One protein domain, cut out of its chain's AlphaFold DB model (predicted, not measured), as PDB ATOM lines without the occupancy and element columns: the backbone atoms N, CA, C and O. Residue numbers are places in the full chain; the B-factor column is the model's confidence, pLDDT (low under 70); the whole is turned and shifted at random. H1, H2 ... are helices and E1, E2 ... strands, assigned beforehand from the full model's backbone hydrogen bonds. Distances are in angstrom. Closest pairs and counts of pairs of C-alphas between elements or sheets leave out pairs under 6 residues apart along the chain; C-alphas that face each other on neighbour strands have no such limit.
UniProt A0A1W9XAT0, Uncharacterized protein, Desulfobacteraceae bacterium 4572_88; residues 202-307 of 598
ATOM      1  N   HIS A 202      64.530  56.787 -29.286       74.38
ATOM      2  CA  HIS A 202      63.976  58.035 -29.819       74.38
ATOM      3  C   HIS A 202      64.260  58.149 -31.318       74.38
ATOM      4  O   HIS A 202      65.069  57.412 -31.882       74.38
ATOM      5  N   THR A 203      63.613  59.093 -31.996       72.50
ATOM      6  CA  THR A 203      63.907  59.407 -33.400       72.50
ATOM      7  C   THR A 203      63.948  60.912 -33.602       72.50
ATOM      8  O   THR A 203      63.070  61.628 -33.127       72.50
ATOM      9  N   VAL A 204      64.953  61.377 -34.336       81.25
ATOM     10  CA  VAL A 204      65.131  62.770 -34.751       81.25
ATOM     11  C   VAL A 204      65.411  62.828 -36.249       81.25
ATOM     12  O   VAL A 204      65.912  61.866 -36.837       81.25
ATOM     13  N   ALA A 205      65.097  63.945 -36.901       81.75
ATOM     14  CA  ALA A 205      65.275  64.045 -38.346       81.75
ATOM     15  C   ALA A 205      66.756  64.174 -38.747       81.75
ATOM     16  O   ALA A 205      67.153  63.693 -39.803       81.75
ATOM     17  N   ASN A 206      67.575  64.839 -37.928       82.00
ATOM     18  CA  ASN A 206      68.972  65.177 -38.234       82.00
ATOM     19  C   ASN A 206      69.787  65.427 -36.940       82.00
ATOM     20  O   ASN A 206      69.182  65.654 -35.889       82.00
ATOM     21  N   PRO A 207      71.140  65.441 -36.975       82.81
ATOM     22  CA  PRO A 207      71.968  65.546 -35.771       82.81
ATOM     23  C   PRO A 207      71.727  66.807 -34.940       82.81
ATOM     24  O   PRO A 207      71.921  66.786 -33.730       82.81
ATOM     25  N   SER A 208      71.279  67.908 -35.557       83.44
ATOM     26  CA  SER A 208      71.042  69.164 -34.830       83.44
ATOM     27  C   SER A 208      69.853  69.096 -33.863       83.44
ATOM     28  O   SER A 208      69.726  69.931 -32.973       83.44
ATOM     29  N   GLU A 209      68.997  68.084 -34.004       84.56
ATOM     30  CA  GLU A 209      67.853  67.845 -33.123       84.56
ATOM     31  C   GLU A 209      68.206  66.983 -31.902       84.56
ATOM     32  O   GLU A 209      67.428  66.944 -30.953       84.56
ATOM     33  N   LEU A 210      69.390  66.359 -31.863       80.38
ATOM     34  CA  LEU A 210      69.854  65.592 -30.700       80.38
ATOM     35  C   LEU A 210      69.936  66.460 -29.435       80.38
ATOM     36  O   LEU A 210      69.593  66.017 -28.341       80.38
ATOM     37  N   GLU A 211      70.297  67.738 -29.581       79.19
ATOM     38  CA  GLU A 211      70.313  68.688 -28.463       79.19
ATOM     39  C   GLU A 211      68.917  68.912 -27.855       79.19
ATOM     40  O   GLU A 211      68.817  69.243 -26.675       79.19
ATOM     41  N   GLN A 212      67.835  68.685 -28.611       80.75
ATOM     42  CA  GLN A 212      66.459  68.825 -28.116       80.75
ATOM     43  C   GLN A 212      66.048  67.678 -27.188       80.75
ATOM     44  O   GLN A 212      65.104  67.832 -26.417       80.75
ATOM     45  N   LEU A 213      66.767  66.553 -27.237       76.12
ATOM     46  CA  LEU A 213      66.585  65.430 -26.320       76.12
ATOM     47  C   LEU A 213      67.344  65.622 -25.000       76.12
ATOM     48  O   LEU A 213      67.216  64.796 -24.097       76.12
ATOM     49  N   SER A 214      68.096  66.716 -24.849       68.56
ATOM     50  CA  SER A 214      68.780  67.047 -23.596       68.56
ATOM     51  C   SER A 214      67.765  67.215 -22.462       68.56
ATOM     52  O   SER A 214      66.904  68.094 -22.506       68.56
ATOM     53  N   GLY A 215      67.868  66.369 -21.435       63.69
ATOM     54  CA  GLY A 215      66.922  66.326 -20.315       63.69
ATOM     55  C   GLY A 215      65.649  65.509 -20.576       63.69
ATOM     56  O   GLY A 215      64.808  65.422 -19.684       63.69
ATOM     57  N   ILE A 216      65.513  64.913 -21.765       69.75
ATOM     58  CA  ILE A 216      64.469  63.935 -22.106       69.75
ATOM     59  C   ILE A 216      65.075  62.529 -22.167       69.75
ATOM     60  O   ILE A 216      64.535  61.614 -21.551       69.75
ATOM     61  N   ALA A 217      66.181  62.368 -22.896       66.06
ATOM     62  CA  ALA A 217      66.885  61.100 -23.023       66.06
ATOM     63  C   ALA A 217      67.785  60.826 -21.811       66.06
ATOM     64  O   ALA A 217      68.327  61.753 -21.198       66.06
ATOM     65  N   GLN A 218      67.943  59.548 -21.484       69.00
ATOM     66  CA  GLN A 218      68.802  59.063 -20.406       69.00
ATOM     67  C   GLN A 218      69.997  58.285 -20.960       69.00
ATOM     68  O   GLN A 218      70.031  57.895 -22.127       69.00
ATOM     69  N   LYS A 219      71.010  58.062 -20.119       67.25
ATOM     70  CA  LYS A 219      72.150  57.211 -20.471       67.25
ATOM     71  C   LYS A 219      71.654  55.828 -20.909       67.25
ATOM     72  O   LYS A 219      70.845  55.219 -20.217       67.25
ATOM     73  N   GLY A 220      72.174  55.337 -22.032       63.75
ATOM     74  CA  GLY A 220      71.764  54.065 -22.633       63.75
ATOM     75  C   GLY A 220      70.627  54.193 -23.647       63.75
ATOM     76  O   GLY A 220      70.450  53.271 -24.439       63.75
ATOM     77  N   ASP A 221      69.913  55.327 -23.699       68.31
ATOM     78  CA  ASP A 221      68.941  55.590 -24.763       68.31
ATOM     79  C   ASP A 221      69.624  55.621 -26.131       68.31
ATOM     80  O   ASP A 221      70.704  56.197 -26.316       68.31
ATOM     81  N   VAL A 222      68.940  55.039 -27.112       71.81
ATOM     82  CA  VAL A 222      69.355  55.066 -28.512       71.81
ATOM     83  C   VAL A 222      68.499  56.082 -29.249       71.81
ATOM     84  O   VAL A 222      67.278  56.087 -29.137       71.81
ATOM     85  N   VAL A 223      69.116  56.938 -30.050       74.31
ATOM     86  CA  VAL A 223      68.408  57.881 -30.913       74.31
ATOM     87  C   VAL A 223      68.672  57.535 -32.359       74.31
ATOM     88  O   VAL A 223      69.813  57.487 -32.803       74.31
ATOM     89  N   ILE A 224      67.606  57.335 -33.121       71.19
ATOM     90  CA  ILE A 224      67.684  57.188 -34.567       71.19
ATOM     91  C   ILE A 224      67.718  58.583 -35.181       71.19
ATOM     92  O   ILE A 224      66.754  59.339 -35.089       71.19
ATOM     93  N   VAL A 225      68.820  58.912 -35.838       76.56
ATOM     94  CA  VAL A 225      68.959  60.106 -36.662       76.56
ATOM     95  C   VAL A 225      68.620  59.715 -38.097       76.56
ATOM     96  O   VAL A 225      69.353  58.940 -38.704       76.56
ATOM     97  N   GLN A 226      67.503  60.209 -38.640       78.75
ATOM     98  CA  GLN A 226      67.006  59.789 -39.964       78.75
ATOM     99  C   GLN A 226      67.956  60.142 -41.119       78.75
ATOM    100  O   GLN A 226      68.041  59.392 -42.087       78.75
ATOM    101  N   ASP A 227      68.669  61.261 -41.011       79.69
ATOM    102  CA  ASP A 227      69.770  61.639 -41.897       79.69
ATOM    103  C   ASP A 227      70.920  62.168 -41.041       79.69
ATOM    104  O   ASP A 227      70.832  63.271 -40.506       79.69
ATOM    105  N   ALA A 228      72.006  61.403 -40.914       71.25
ATOM    106  CA  ALA A 228      73.173  61.752 -40.102       71.25
ATOM    107  C   ALA A 228      74.059  62.859 -40.717       71.25
ATOM    108  O   ALA A 228      75.157  63.129 -40.228       71.25
ATOM    109  N   GLY A 229      73.603  63.509 -41.793       71.31
ATOM    110  CA  GLY A 229      74.345  64.518 -42.550       71.31
ATOM    111  C   GLY A 229      75.072  63.956 -43.775       71.31
ATOM    112  O   GLY A 229      75.735  64.705 -44.493       71.31
ATOM    113  N   ASN A 230      74.939  62.653 -44.032       70.94
ATOM    114  CA  ASN A 230      75.471  61.947 -45.199       70.94
ATOM    115  C   ASN A 230      74.364  61.372 -46.110       70.94
ATOM    116  O   ASN A 230      74.690  60.707 -47.094       70.94
ATOM    117  N   GLY A 231      73.086  61.651 -45.826       70.62
ATOM    118  CA  GLY A 231      71.938  61.112 -46.557       70.62
ATOM    119  C   GLY A 231      71.518  59.704 -46.129       70.62
ATOM    120  O   GLY A 231      70.617  59.144 -46.749       70.62
ATOM    121  N   GLU A 232      72.149  59.144 -45.093       68.88
ATOM    122  CA  GLU A 232      71.847  57.828 -44.528       68.88
ATOM    123  C   GLU A 232      71.447  57.968 -43.047       68.88
ATOM    124  O   GLU A 232      71.948  58.860 -42.349       68.88
ATOM    125  N   PRO A 233      70.557  57.101 -42.535       65.31
ATOM    126  CA  PRO A 233      70.232  57.079 -41.119       65.31
ATOM    127  C   PRO A 233      71.399  56.527 -40.291       65.31
ATOM    128  O   PRO A 233      72.112  55.621 -40.724       65.31
ATOM    129  N   ALA A 234      71.557  57.027 -39.068       69.25
ATOM    130  CA  ALA A 234      72.495  56.480 -38.091       69.25
ATOM    131  C   ALA A 234      71.863  56.435 -36.700       69.25
ATOM    132  O   ALA A 234      70.985  57.232 -36.373       69.25
ATOM    133  N   ALA A 235      72.329  55.513 -35.866       71.88
ATOM    134  CA  ALA A 235      72.013  55.529 -34.446       71.88
ATOM    135  C   ALA A 235      72.988  56.456 -33.709       71.88
ATOM    136  O   ALA A 235      74.140  56.599 -34.107       71.88
ATOM    137  N   ALA A 236      72.531  57.071 -32.629       74.00
ATOM    138  CA  ALA A 236      73.343  57.827 -31.694       74.00
ATOM    139  C   ALA A 236      73.027  57.370 -30.273       74.00
ATOM    140  O   ALA A 236      71.890  57.000 -29.987       74.00
ATOM    141  N   ILE A 237      74.014  57.402 -29.388       74.12
ATOM    142  CA  ILE A 237      73.816  57.090 -27.972       74.12
ATOM    143  C   ILE A 237      74.262  58.251 -27.093       74.12
ATOM    144  O   ILE A 237      75.162  59.009 -27.466       74.12
ATOM    145  N   LEU A 238      73.621  58.388 -25.935       71.00
ATOM    146  CA  LEU A 238      73.962  59.416 -24.959       71.00
ATOM    147  C   LEU A 238      75.056  58.915 -24.006       71.00
ATOM    148  O   LEU A 238      74.855  57.936 -23.286       71.00
ATOM    149  N   ASP A 239      76.194  59.609 -23.995       68.12
ATOM    150  CA  ASP A 239      77.317  59.395 -23.076       68.12
ATOM    151  C   ASP A 239      77.149  60.193 -21.758       68.12
ATOM    152  O   ASP A 239      76.404  61.176 -21.700       68.12
ATOM    153  N   ASP A 240      77.903  59.821 -20.714       56.84
ATOM    154  CA  ASP A 240      77.901  60.389 -19.350       56.84
ATOM    155  C   ASP A 240      78.138  61.916 -19.296       56.84
ATOM    156  O   ASP A 240      77.825  62.573 -18.304       56.84
ATOM    157  N   GLY A 241      78.655  62.511 -20.374       58.03
ATOM    158  CA  GLY A 241      78.870  63.954 -20.514       58.03
ATOM    159  C   GLY A 241      77.702  64.754 -21.109       58.03
ATOM    160  O   GLY A 241      77.908  65.926 -21.425       58.03
ATOM    161  N   ASN A 242      76.517  64.157 -21.308       63.81
ATOM    162  CA  ASN A 242      75.446  64.686 -22.179       63.81
ATOM    163  C   ASN A 242      75.914  64.903 -23.628       63.81
ATOM    164  O   ASN A 242      75.497  65.845 -24.307       63.81
ATOM    165  N   TYR A 243      76.820  64.043 -24.086       71.62
ATOM    166  CA  TYR A 243      77.348  64.073 -25.440       71.62
ATOM    167  C   TYR A 243      76.764  62.928 -26.256       71.62
ATOM    168  O   TYR A 243      76.623  61.813 -25.758       71.62
ATOM    169  N   TRP A 244      76.422  63.209 -27.509       75.50
ATOM    170  CA  TRP A 244      75.855  62.224 -28.414       75.50
ATOM    171  C   TRP A 244      76.945  61.603 -29.277       75.50
ATOM    172  O   TRP A 244      77.538  62.291 -30.105       75.50
ATOM    173  N   VAL A 245      77.152  60.298 -29.123       72.81
ATOM    174  CA  VAL A 245      78.071  59.518 -29.956       72.81
ATOM    175  C   VAL A 245      77.275  58.911 -31.103       72.81
ATOM    176  O   VAL A 245      76.415  58.061 -30.873       72.81
ATOM    177  N   ILE A 246      77.542  59.338 -32.339       73.00
ATOM    178  CA  ILE A 246      76.869  58.794 -33.527       73.00
ATOM    179  C   ILE A 246      77.615  57.544 -34.014       73.00
ATOM    180  O   ILE A 246      78.801  57.590 -34.340       73.00
ATOM    181  N   LEU A 247      76.893  56.430 -34.119       74.12
ATOM    182  CA  LEU A 247      77.369  55.126 -34.584       74.12
ATOM    183  C   LEU A 247      77.598  55.136 -36.104       74.12
ATOM    184  O   LEU A 247      76.807  54.599 -36.878       74.12
ATOM    185  N   THR A 248      78.669  55.792 -36.541       68.31
ATOM    186  CA  THR A 248      79.102  55.837 -37.954       68.31
ATOM    187  C   THR A 248      80.378  55.038 -38.222       68.31
ATOM    188  O   THR A 248      80.818  54.966 -39.370       68.31
ATOM    189  N   GLY A 249      80.972  54.449 -37.180       66.75
ATOM    190  CA  GLY A 249      82.201  53.668 -37.269       66.75
ATOM    191  C   GLY A 249      81.987  52.230 -37.750       66.75
ATOM    192  O   GLY A 249      80.861  51.752 -37.906       66.75
ATOM    193  N   ASP A 250      83.097  51.528 -37.979       71.62
ATOM    194  CA  ASP A 250      83.095  50.116 -38.368       71.62
ATOM    195  C   ASP A 250      82.603  49.208 -37.224       71.62
ATOM    196  O   ASP A 250      82.706  49.548 -36.043       71.62
ATOM    197  N   VAL A 251      82.091  48.021 -37.578       70.94
ATOM    198  CA  VAL A 251      81.681  46.986 -36.615       70.94
ATOM    199  C   VAL A 251      82.709  45.859 -36.586       70.94
ATOM    200  O   VAL A 251      82.971  45.218 -37.607       70.94
ATOM    201  N   PHE A 252      83.245  45.563 -35.406       78.75
ATOM    202  CA  PHE A 252      84.193  44.473 -35.181       78.75
ATOM    203  C   PHE A 252      83.619  43.399 -34.257       78.75
ATOM    204  O   PHE A 252      82.611  43.588 -33.576       78.75
ATOM    205  N   THR A 253      84.275  42.240 -34.221       77.00
ATOM    206  CA  THR A 253      83.982  41.184 -33.250       77.00
ATOM    207  C   THR A 253      85.277  40.685 -32.631       77.00
ATOM    208  O   THR A 253      86.185  40.304 -33.369       77.00
ATOM    209  N   VAL A 254      85.327  40.652 -31.303       80.56
ATOM    210  CA  VAL A 254      86.452  40.139 -30.502       80.56
ATOM    211  C   VAL A 254      85.980  38.994 -29.609       80.56
ATOM    212  O   VAL A 254      84.773  38.825 -29.403       80.56
ATOM    213  N   ASP A 255      86.905  38.171 -29.117       78.00
ATOM    214  CA  ASP A 255      86.541  37.021 -28.287       78.00
ATOM    215  C   ASP A 255      86.321  37.434 -26.824       78.00
ATOM    216  O   ASP A 255      85.292  37.077 -26.251       78.00
ATOM    217  N   GLU A 256      87.220  38.241 -26.251       76.75
ATOM    218  CA  GLU A 256      87.229  38.588 -24.823       76.75
ATOM    219  C   GLU A 256      87.258  40.104 -24.557       76.75
ATOM    220  O   GLU A 256      87.828  40.888 -25.318       76.75
ATOM    221  N   LEU A 257      86.702  40.528 -23.412       75.38
ATOM    222  CA  LEU A 257      86.605  41.948 -23.024       75.38
ATOM    223  C   LEU A 257      87.969  42.664 -22.965       75.38
ATOM    224  O   LEU A 257      88.061  43.859 -23.242       75.38
ATOM    225  N   SER A 258      89.045  41.947 -22.621       79.00
ATOM    226  CA  SER A 258      90.396  42.517 -22.525       79.00
ATOM    227  C   SER A 258      90.924  43.069 -23.852       79.00
ATOM    228  O   SER A 258      91.778  43.954 -23.835       79.00
ATOM    229  N   GLU A 259      90.412  42.574 -24.982       81.12
ATOM    230  CA  GLU A 259      90.842  42.978 -26.325       81.12
ATOM    231  C   GLU A 259      90.385  44.402 -26.682       81.12
ATOM    232  O   GLU A 259      91.026  45.062 -27.497       81.12
ATOM    233  N   LEU A 260      89.351  44.939 -26.019       76.88
ATOM    234  CA  LEU A 260      88.868  46.310 -26.246       76.88
ATOM    235  C   LEU A 260      89.950  47.374 -26.000       76.88
ATOM    236  O   LEU A 260      90.005  48.388 -26.696       76.88
ATOM    237  N   ASN A 261      90.840  47.140 -25.032       69.88
ATOM    238  CA  ASN A 261      91.936  48.061 -24.714       69.88
ATOM    239  C   ASN A 261      93.045  48.053 -25.775       69.88
ATOM    240  O   ASN A 261      93.818  49.004 -25.860       69.88
ATOM    241  N   GLU A 262      93.134  46.990 -26.577       76.88
ATOM    242  CA  GLU A 262      94.115  46.862 -27.658       76.88
ATOM    243  C   GLU A 262      93.623  47.516 -28.961       76.88
ATOM    244  O   GLU A 262      94.413  47.730 -29.880       76.88
ATOM    245  N   MET A 263      92.331  47.863 -29.028       73.75
ATOM    246  CA  MET A 263      91.695  48.481 -30.196       73.75
ATOM    247  C   MET A 263      91.747  50.016 -30.197       73.75
ATOM    248  O   MET A 263      91.497  50.620 -31.238       73.75
ATOM    249  N   ILE A 264      92.069  50.654 -29.066       70.50
ATOM    250  CA  ILE A 264      92.138  52.118 -28.957       70.50
ATOM    251  C   ILE A 264      93.553  52.608 -29.283       70.50
ATOM    252  O   ILE A 264      94.522  52.234 -28.617       70.50
ATOM    253  N   ASP A 265      93.676  53.537 -30.235       69.38
ATOM    254  CA  ASP A 265      94.889  54.349 -30.365       69.38
ATOM    255  C   ASP A 265      94.823  55.556 -29.416       69.38
ATOM    256  O   ASP A 265      94.307  56.627 -29.740       69.38
ATOM    257  N   TYR A 266      95.396  55.398 -28.222       67.25
ATOM    258  CA  TYR A 266      95.461  56.460 -27.214       67.25
ATOM    259  C   TYR A 266      96.287  57.690 -27.651       67.25
ATOM    260  O   TYR A 266      96.279  58.709 -26.957       67.25
ATOM    261  N   GLY A 267      97.010  57.621 -28.777       64.25
ATOM    262  CA  GLY A 267      97.704  58.754 -29.385       64.25
ATOM    263  C   GLY A 267      96.800  59.673 -30.215       64.25
ATOM    264  O   GLY A 267      97.142  60.846 -30.381       64.25
ATOM    265  N   ASN A 268      95.655  59.173 -30.696       71.19
ATOM    266  CA  ASN A 268      94.646  59.957 -31.409       71.19
ATOM    267  C   ASN A 268      93.221  59.477 -31.062       71.19
ATOM    268  O   ASN A 268      92.565  58.835 -31.877       71.19
ATOM    269  N   PRO A 269      92.720  59.787 -29.855       62.31
ATOM    270  CA  PRO A 269      91.514  59.167 -29.314       62.31
ATOM    271  C   PRO A 269      90.226  59.510 -30.069       62.31
ATOM    272  O   PRO A 269      89.256  58.797 -29.871       62.31
ATOM    273  N   ALA A 270      90.208  60.543 -30.922       63.78
ATOM    274  CA  ALA A 270      89.062  60.870 -31.775       63.78
ATOM    275  C   ALA A 270      88.962  59.964 -33.020       63.78
ATOM    276  O   ALA A 270      87.887  59.837 -33.606       63.78
ATOM    277  N   ASP A 271      90.061  59.320 -33.431       65.25
ATOM    278  CA  ASP A 271      90.025  58.343 -34.517       65.25
ATOM    279  C   ASP A 271      89.320  57.076 -34.010       65.25
ATOM    280  O   ASP A 271      89.791  56.406 -33.092       65.25
ATOM    281  N   GLY A 272      88.175  56.751 -34.611       64.94
ATOM    282  CA  GLY A 272      87.382  55.573 -34.258       64.94
ATOM    283  C   GLY A 272      86.178  55.846 -33.355       64.94
ATOM    284  O   GLY A 272      85.513  54.886 -32.968       64.94
ATOM    285  N   GLU A 273      85.858  57.103 -33.030       76.94
ATOM    286  CA  GLU A 273      84.573  57.448 -32.403       76.94
ATOM    287  C   GLU A 273      83.398  56.826 -33.183       76.94
ATOM    288  O   GLU A 273      83.372  56.840 -34.416       76.94
ATOM    289  N   GLY A 274      82.446  56.220 -32.470       66.81
ATOM    290  CA  GLY A 274      81.311  55.526 -33.077       66.81
ATOM    291  C   GLY A 274      81.624  54.116 -33.596       66.81
ATOM    292  O   GLY A 274      80.735  53.487 -34.169       66.81
ATOM    293  N   THR A 275      82.848  53.603 -33.405       76.56
ATOM    294  CA  THR A 275      83.207  52.199 -33.685       76.56
ATOM    295  C   THR A 275      82.462  51.274 -32.745       76.56
ATOM    296  O   THR A 275      82.508  51.478 -31.533       76.56
ATOM    297  N   VAL A 276      81.842  50.228 -33.292       76.44
ATOM    298  CA  VAL A 276      81.102  49.235 -32.512       76.44
ATOM    299  C   VAL A 276      81.884  47.928 -32.447       76.44
ATOM    300  O   VAL A 276      82.383  47.432 -33.454       76.44
ATOM    301  N   VAL A 277      81.981  47.328 -31.267       75.62
ATOM    302  CA  VAL A 277      82.657  46.049 -31.054       75.62
ATOM    303  C   VAL A 277      81.723  45.089 -30.345       75.62
ATOM    304  O   VAL A 277      81.258  45.357 -29.243       75.62
ATOM    305  N   VAL A 278      81.485  43.940 -30.968       73.81
ATOM    306  CA  VAL A 278      80.789  42.812 -30.350       73.81
ATOM    307  C   VAL A 278      81.820  41.926 -29.664       73.81
ATOM    308  O   VAL A 278      82.668  41.323 -30.321       73.81
ATOM    309  N   VAL A 279      81.748  41.823 -28.347       71.94
ATOM    310  CA  VAL A 279      82.573  40.918 -27.548       71.94
ATOM    311  C   VAL A 279      81.798  39.617 -27.373       71.94
ATOM    312  O   VAL A 279      80.678  39.630 -26.863       71.94
ATOM    313  N   ARG A 280      82.361  38.481 -27.809       67.75
ATOM    314  CA  ARG A 280      81.683  37.174 -27.695       67.75
ATOM    315  C   ARG A 280      81.535  36.714 -26.246       67.75
ATOM    316  O   ARG A 280      80.554  36.044 -25.939       67.75
ATOM    317  N   ASN A 281      82.486  37.072 -25.387       66.69
ATOM    318  CA  ASN A 281      82.478  36.804 -23.957       66.69
ATOM    319  C   ASN A 281      82.911  38.063 -23.185       66.69
ATOM    320  O   ASN A 281      84.098  38.338 -23.015       66.69
ATOM    321  N   ALA A 282      81.940  38.856 -22.735       61.59
ATOM    322  CA  ALA A 282      82.189  40.064 -21.947       61.59
ATOM    323  C   ALA A 282      82.341  39.781 -20.437       61.59
ATOM    324  O   ALA A 282      82.587  40.692 -19.650       61.59
ATOM    325  N   GLY A 283      82.211  38.513 -20.032       53.34
ATOM    326  CA  GLY A 283      82.139  38.068 -18.644       53.34
ATOM    327  C   GLY A 283      80.968  37.105 -18.442       53.34
ATOM    328  O   GLY A 283      79.939  37.224 -19.100       53.34
ATOM    329  N   ALA A 284      81.142  36.107 -17.566       49.91
ATOM    330  CA  ALA A 284      80.145  35.060 -17.287       49.91
ATOM    331  C   ALA A 284      79.610  34.294 -18.528       49.91
ATOM    332  O   ALA A 284      78.588  33.618 -18.444       49.91
ATOM    333  N   GLY A 285      80.318  34.345 -19.665       53.81
ATOM    334  CA  GLY A 285      79.927  33.667 -20.904       53.81
ATOM    335  C   GLY A 285      78.874  34.400 -21.741       53.81
ATOM    336  O   GLY A 285      78.373  33.813 -22.697       53.81
ATOM    337  N   GLU A 286      78.538  35.649 -21.406       57.94
ATOM    338  CA  GLU A 286      77.527  36.430 -22.123       57.94
ATOM    339  C   GLU A 286      78.180  37.376 -23.154       57.94
ATOM    340  O   GLU A 286      79.179  38.037 -22.840       57.94
ATOM    341  N   PRO A 287      77.638  37.482 -24.382       64.31
ATOM    342  CA  PRO A 287      78.093  38.475 -25.345       64.31
ATOM    343  C   PRO A 287      77.646  39.882 -24.926       64.31
ATOM    344  O   PRO A 287      76.603  40.056 -24.289       64.31
ATOM    345  N   ALA A 288      78.409  40.903 -25.302       67.81
ATOM    346  CA  ALA A 288      78.009  42.302 -25.151       67.81
ATOM    347  C   ALA A 288      78.544  43.137 -26.314       67.81
ATOM    348  O   ALA A 288      79.552  42.787 -26.932       67.81
ATOM    349  N   SER A 289      77.866  44.238 -26.610       73.75
ATOM    350  CA  SER A 289      78.257  45.157 -27.672       73.75
ATOM    351  C   SER A 289      78.686  46.475 -27.055       73.75
ATOM    352  O   SER A 289      78.031  46.963 -26.144       73.75
ATOM    353  N   PHE A 290      79.769  47.056 -27.551       73.12
ATOM    354  CA  PHE A 290      80.320  48.308 -27.047       73.12
ATOM    355  C   PHE A 290      80.503  49.299 -28.184       73.12
ATOM    356  O   PHE A 290      80.835  48.895 -29.294       73.12
ATOM    357  N   VAL A 291      80.358  50.589 -27.910       75.88
ATOM    358  CA  VAL A 291      80.764  51.663 -28.815       75.88
ATOM    359  C   VAL A 291      81.840  52.530 -28.180       75.88
ATOM    360  O   VAL A 291      81.770  52.874 -27.004       75.88
ATOM    361  N   TYR A 292      82.842  52.899 -28.964       75.81
ATOM    362  CA  TYR A 292      83.884  53.813 -28.526       75.81
ATOM    363  C   TYR A 292      83.438  55.280 -28.638       75.81
ATOM    364  O   TYR A 292      82.994  55.717 -29.701       75.81
ATOM    365  N   ASN A 293      83.576  56.052 -27.557       68.88
ATOM    366  CA  ASN A 293      83.062  57.427 -27.468       68.88
ATOM    367  C   ASN A 293      84.028  58.521 -27.959       68.88
ATOM    368  O   ASN A 293      83.700  59.699 -27.871       68.88
ATOM    369  N   GLY A 294      85.237  58.173 -28.409       68.00
ATOM    370  CA  GLY A 294      86.233  59.160 -28.851       68.00
ATOM    371  C   GLY A 294      87.026  59.846 -27.721       68.00
ATOM    372  O   GLY A 294      87.958  60.614 -27.979       68.00
ATOM    373  N   TRP A 295      86.718  59.546 -26.455       66.81
ATOM    374  CA  TRP A 295      87.390  60.074 -25.258       66.81
ATOM    375  C   TRP A 295      87.929  58.968 -24.352       66.81
ATOM    376  O   TRP A 295      87.892  59.075 -23.127       66.81
ATOM    377  N   MET A 296      88.500  57.926 -24.961       67.62
ATOM    378  CA  MET A 296      89.154  56.819 -24.257       67.62
ATOM    379  C   MET A 296      88.192  55.945 -23.428       67.62
ATOM    380  O   MET A 296      88.648  55.281 -22.495       67.62
ATOM    381  N   ALA A 297      86.895  55.903 -23.764       66.06
ATOM    382  CA  ALA A 297      85.924  55.033 -23.103       66.06
ATOM    383  C   ALA A 297      85.082  54.206 -24.090       66.06
ATOM    384  O   ALA A 297      84.745  54.645 -25.191       66.06
ATOM    385  N   TRP A 298      84.739  52.991 -23.657       69.19
ATOM    386  CA  TRP A 298      83.792  52.096 -24.318       69.19
ATOM    387  C   TRP A 298      82.454  52.142 -23.577       69.19
ATOM    388  O   TRP A 298      82.412  51.962 -22.360       69.19
ATOM    389  N   LEU A 299      81.374  52.367 -24.316       67.38
ATOM    390  CA  LEU A 299      80.001  52.427 -23.830       67.38
ATOM    391  C   LEU A 299      79.297  51.127 -24.210       67.38
ATOM    392  O   LEU A 299      79.222  50.806 -25.392       67.38
ATOM    393  N   GLU A 300      78.811  50.362 -23.235       68.94
ATOM    394  CA  GLU A 300      78.015  49.161 -23.512       68.94
ATOM    395  C   GLU A 300      76.667  49.563 -24.130       68.94
ATOM    396  O   GLU A 300      75.980  50.450 -23.622       68.94
ATOM    397  N   LEU A 301      76.311  48.939 -25.250       67.12
ATOM    398  CA  LEU A 301      75.016  49.097 -25.900       67.12
ATOM    399  C   LEU A 301      73.979  48.236 -25.177       67.12
ATOM    400  O   LEU A 301      74.237  47.073 -24.859       67.12
ATOM    401  N   SER A 302      72.795  48.802 -24.949       65.81
ATOM    402  CA  SER A 302      71.709  48.115 -24.254       65.81
ATOM    403  C   SER A 302      71.259  46.845 -24.978       65.81
ATOM    404  O   SER A 302      71.239  46.766 -26.200       65.81
ATOM    405  N   LYS A 303      70.839  45.845 -24.202       68.50
ATOM    406  CA  LYS A 303      70.322  44.559 -24.705       68.50
ATOM    407  C   LYS A 303      68.793  44.517 -24.777       68.50
ATOM    408  O   LYS A 303      68.219  43.548 -25.273       68.50
ATOM    409  N   VAL A 304      68.130  45.554 -24.263       68.62
ATOM    410  CA  VAL A 304      66.672  45.705 -24.257       68.62
ATOM    411  C   VAL A 304      66.314  47.072 -24.803       68.62
ATOM    412  O   VAL A 304      66.876  48.075 -24.370       68.62
ATOM    413  N   TYR A 305      65.363  47.109 -25.728       72.44
ATOM    414  CA  TYR A 305      64.936  48.332 -26.394       72.44
ATOM    415  C   TYR A 305      63.429  48.500 -26.284       72.44
ATOM    416  O   TYR A 305      62.680  47.631 -26.735       72.44
ATOM    417  N   THR A 306      62.985  49.628 -25.730       73.62
ATOM    418  CA  THR A 306      61.560  49.974 -25.679       73.62
ATOM    419  C   THR A 306      61.192  50.890 -26.844       73.62
ATOM    420  O   THR A 306      61.796  51.952 -27.019       73.62
ATOM    421  N   VAL A 307      60.202  50.476 -27.639       72.06
ATOM    422  CA  VAL A 307      59.706  51.206 -28.816       72.06
ATOM    423  C   VAL A 307      58.182  51.385 -28.762       72.06
ATOM    424  O   VAL A 307      57.477  50.509 -28.254       72.06
TER     425      VAL A 307
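This is residues 202 to 307 of the 598 residues of an uncharacterized protein of Desulfobacteraceae bacterium 4572_88 (UniProt A0A1W9XAT0). Two small lobes sit side by side, each a curled, twisted sheet of four strands with one short helix over it: E5 to E8 with H2 in one, E1 to E4 with H1 in the other. The last strand, E9, leaves the H2 lobe as an arm reaching back toward the E1 side of the H1 lobe. The printed part has 106 residues with two named helices and nine named strands, in the order E1 H1 E2 E3 E4 E5 H2 E6 E7 E8 E9; both sheets are mixed, in the orders E5 E6 E7 E8 and E1 E2 E3 E4. The class is mixed, helices and strands; the whole is compact, with a radius of gyration of the C-alphas of 14.0 A and spans of 36 by 33 by 25 A.

E5, residues 251 to 256, and E6, residues 276 to 281, are parallel at 25 degrees, with N 252 and O 276 2.8 A apart. With H2, residues 257 to 262, they form a strand-helix-strand unit, two parallel neighbours with a helix between, its crossover right-handed. H2 is on this sheet at a height over the sheet of 8.5 A, over E6 and along the strands, at 19 degrees to E6 on the local plane; the closest C-alphas of H2 and E6, Leu 257 and Val 279, are 6.1 A apart. E6, E7, residues 288 to 292, and E8, residues 298 to 300, form a meander, each strand the antiparallel neighbour of the one before: N 277 and O 290 are 2.8 A apart, as are N 291 and O 299. In the other sheet, E1, residues 202 to 204, H1, residues 207 to 213, and E2, residues 222 to 225, form a second right-handed unit; N 204 and O 224 are 2.8 A apart. E2, E3, residues 234 to 239, and E4, residues 243 to 246, form a second meander, with N 223 and O 236 2.8 A apart and N 237 and O 245 2.9 A apart. H1 is on this strongly twisted sheet; the closest C-alphas of H1 and E2, Pro 207 and Val 225, are 6.3 A apart. The closest C-alphas of E3 and E8, Asp 239 and Leu 299, are 7.5 A apart. E9, residues 304 to 307, pairs with no named strand and is only just apart from E1, at 8.1 A. Within hydrogen-bond range are 0 of 3 O i to N i+4 pairs in H1 and 0 of 2 in H2, but 3 of 4 and 2 of 3 O i to N i+3 pairs.

E1 begins at C-alpha 202, (63.976, 58.035, -29.819), and E9 ends at C-alpha 307, (59.706, 51.206, -28.816). From first to last C-alpha, E3 measures 16.0 A, E5 15.5 A, E6 15.2 A and E7 13.4 A.

The C-alphas farthest apart, of Gly 231 and Ala 284, are 40.0 A apart. The printed part has no cut; the long link is H2 to E6, residues 263 to 275. Mean pLDDT of the printed part is 71.1, with 47 residues under 70, among them 280 to 288 and 293 to 304.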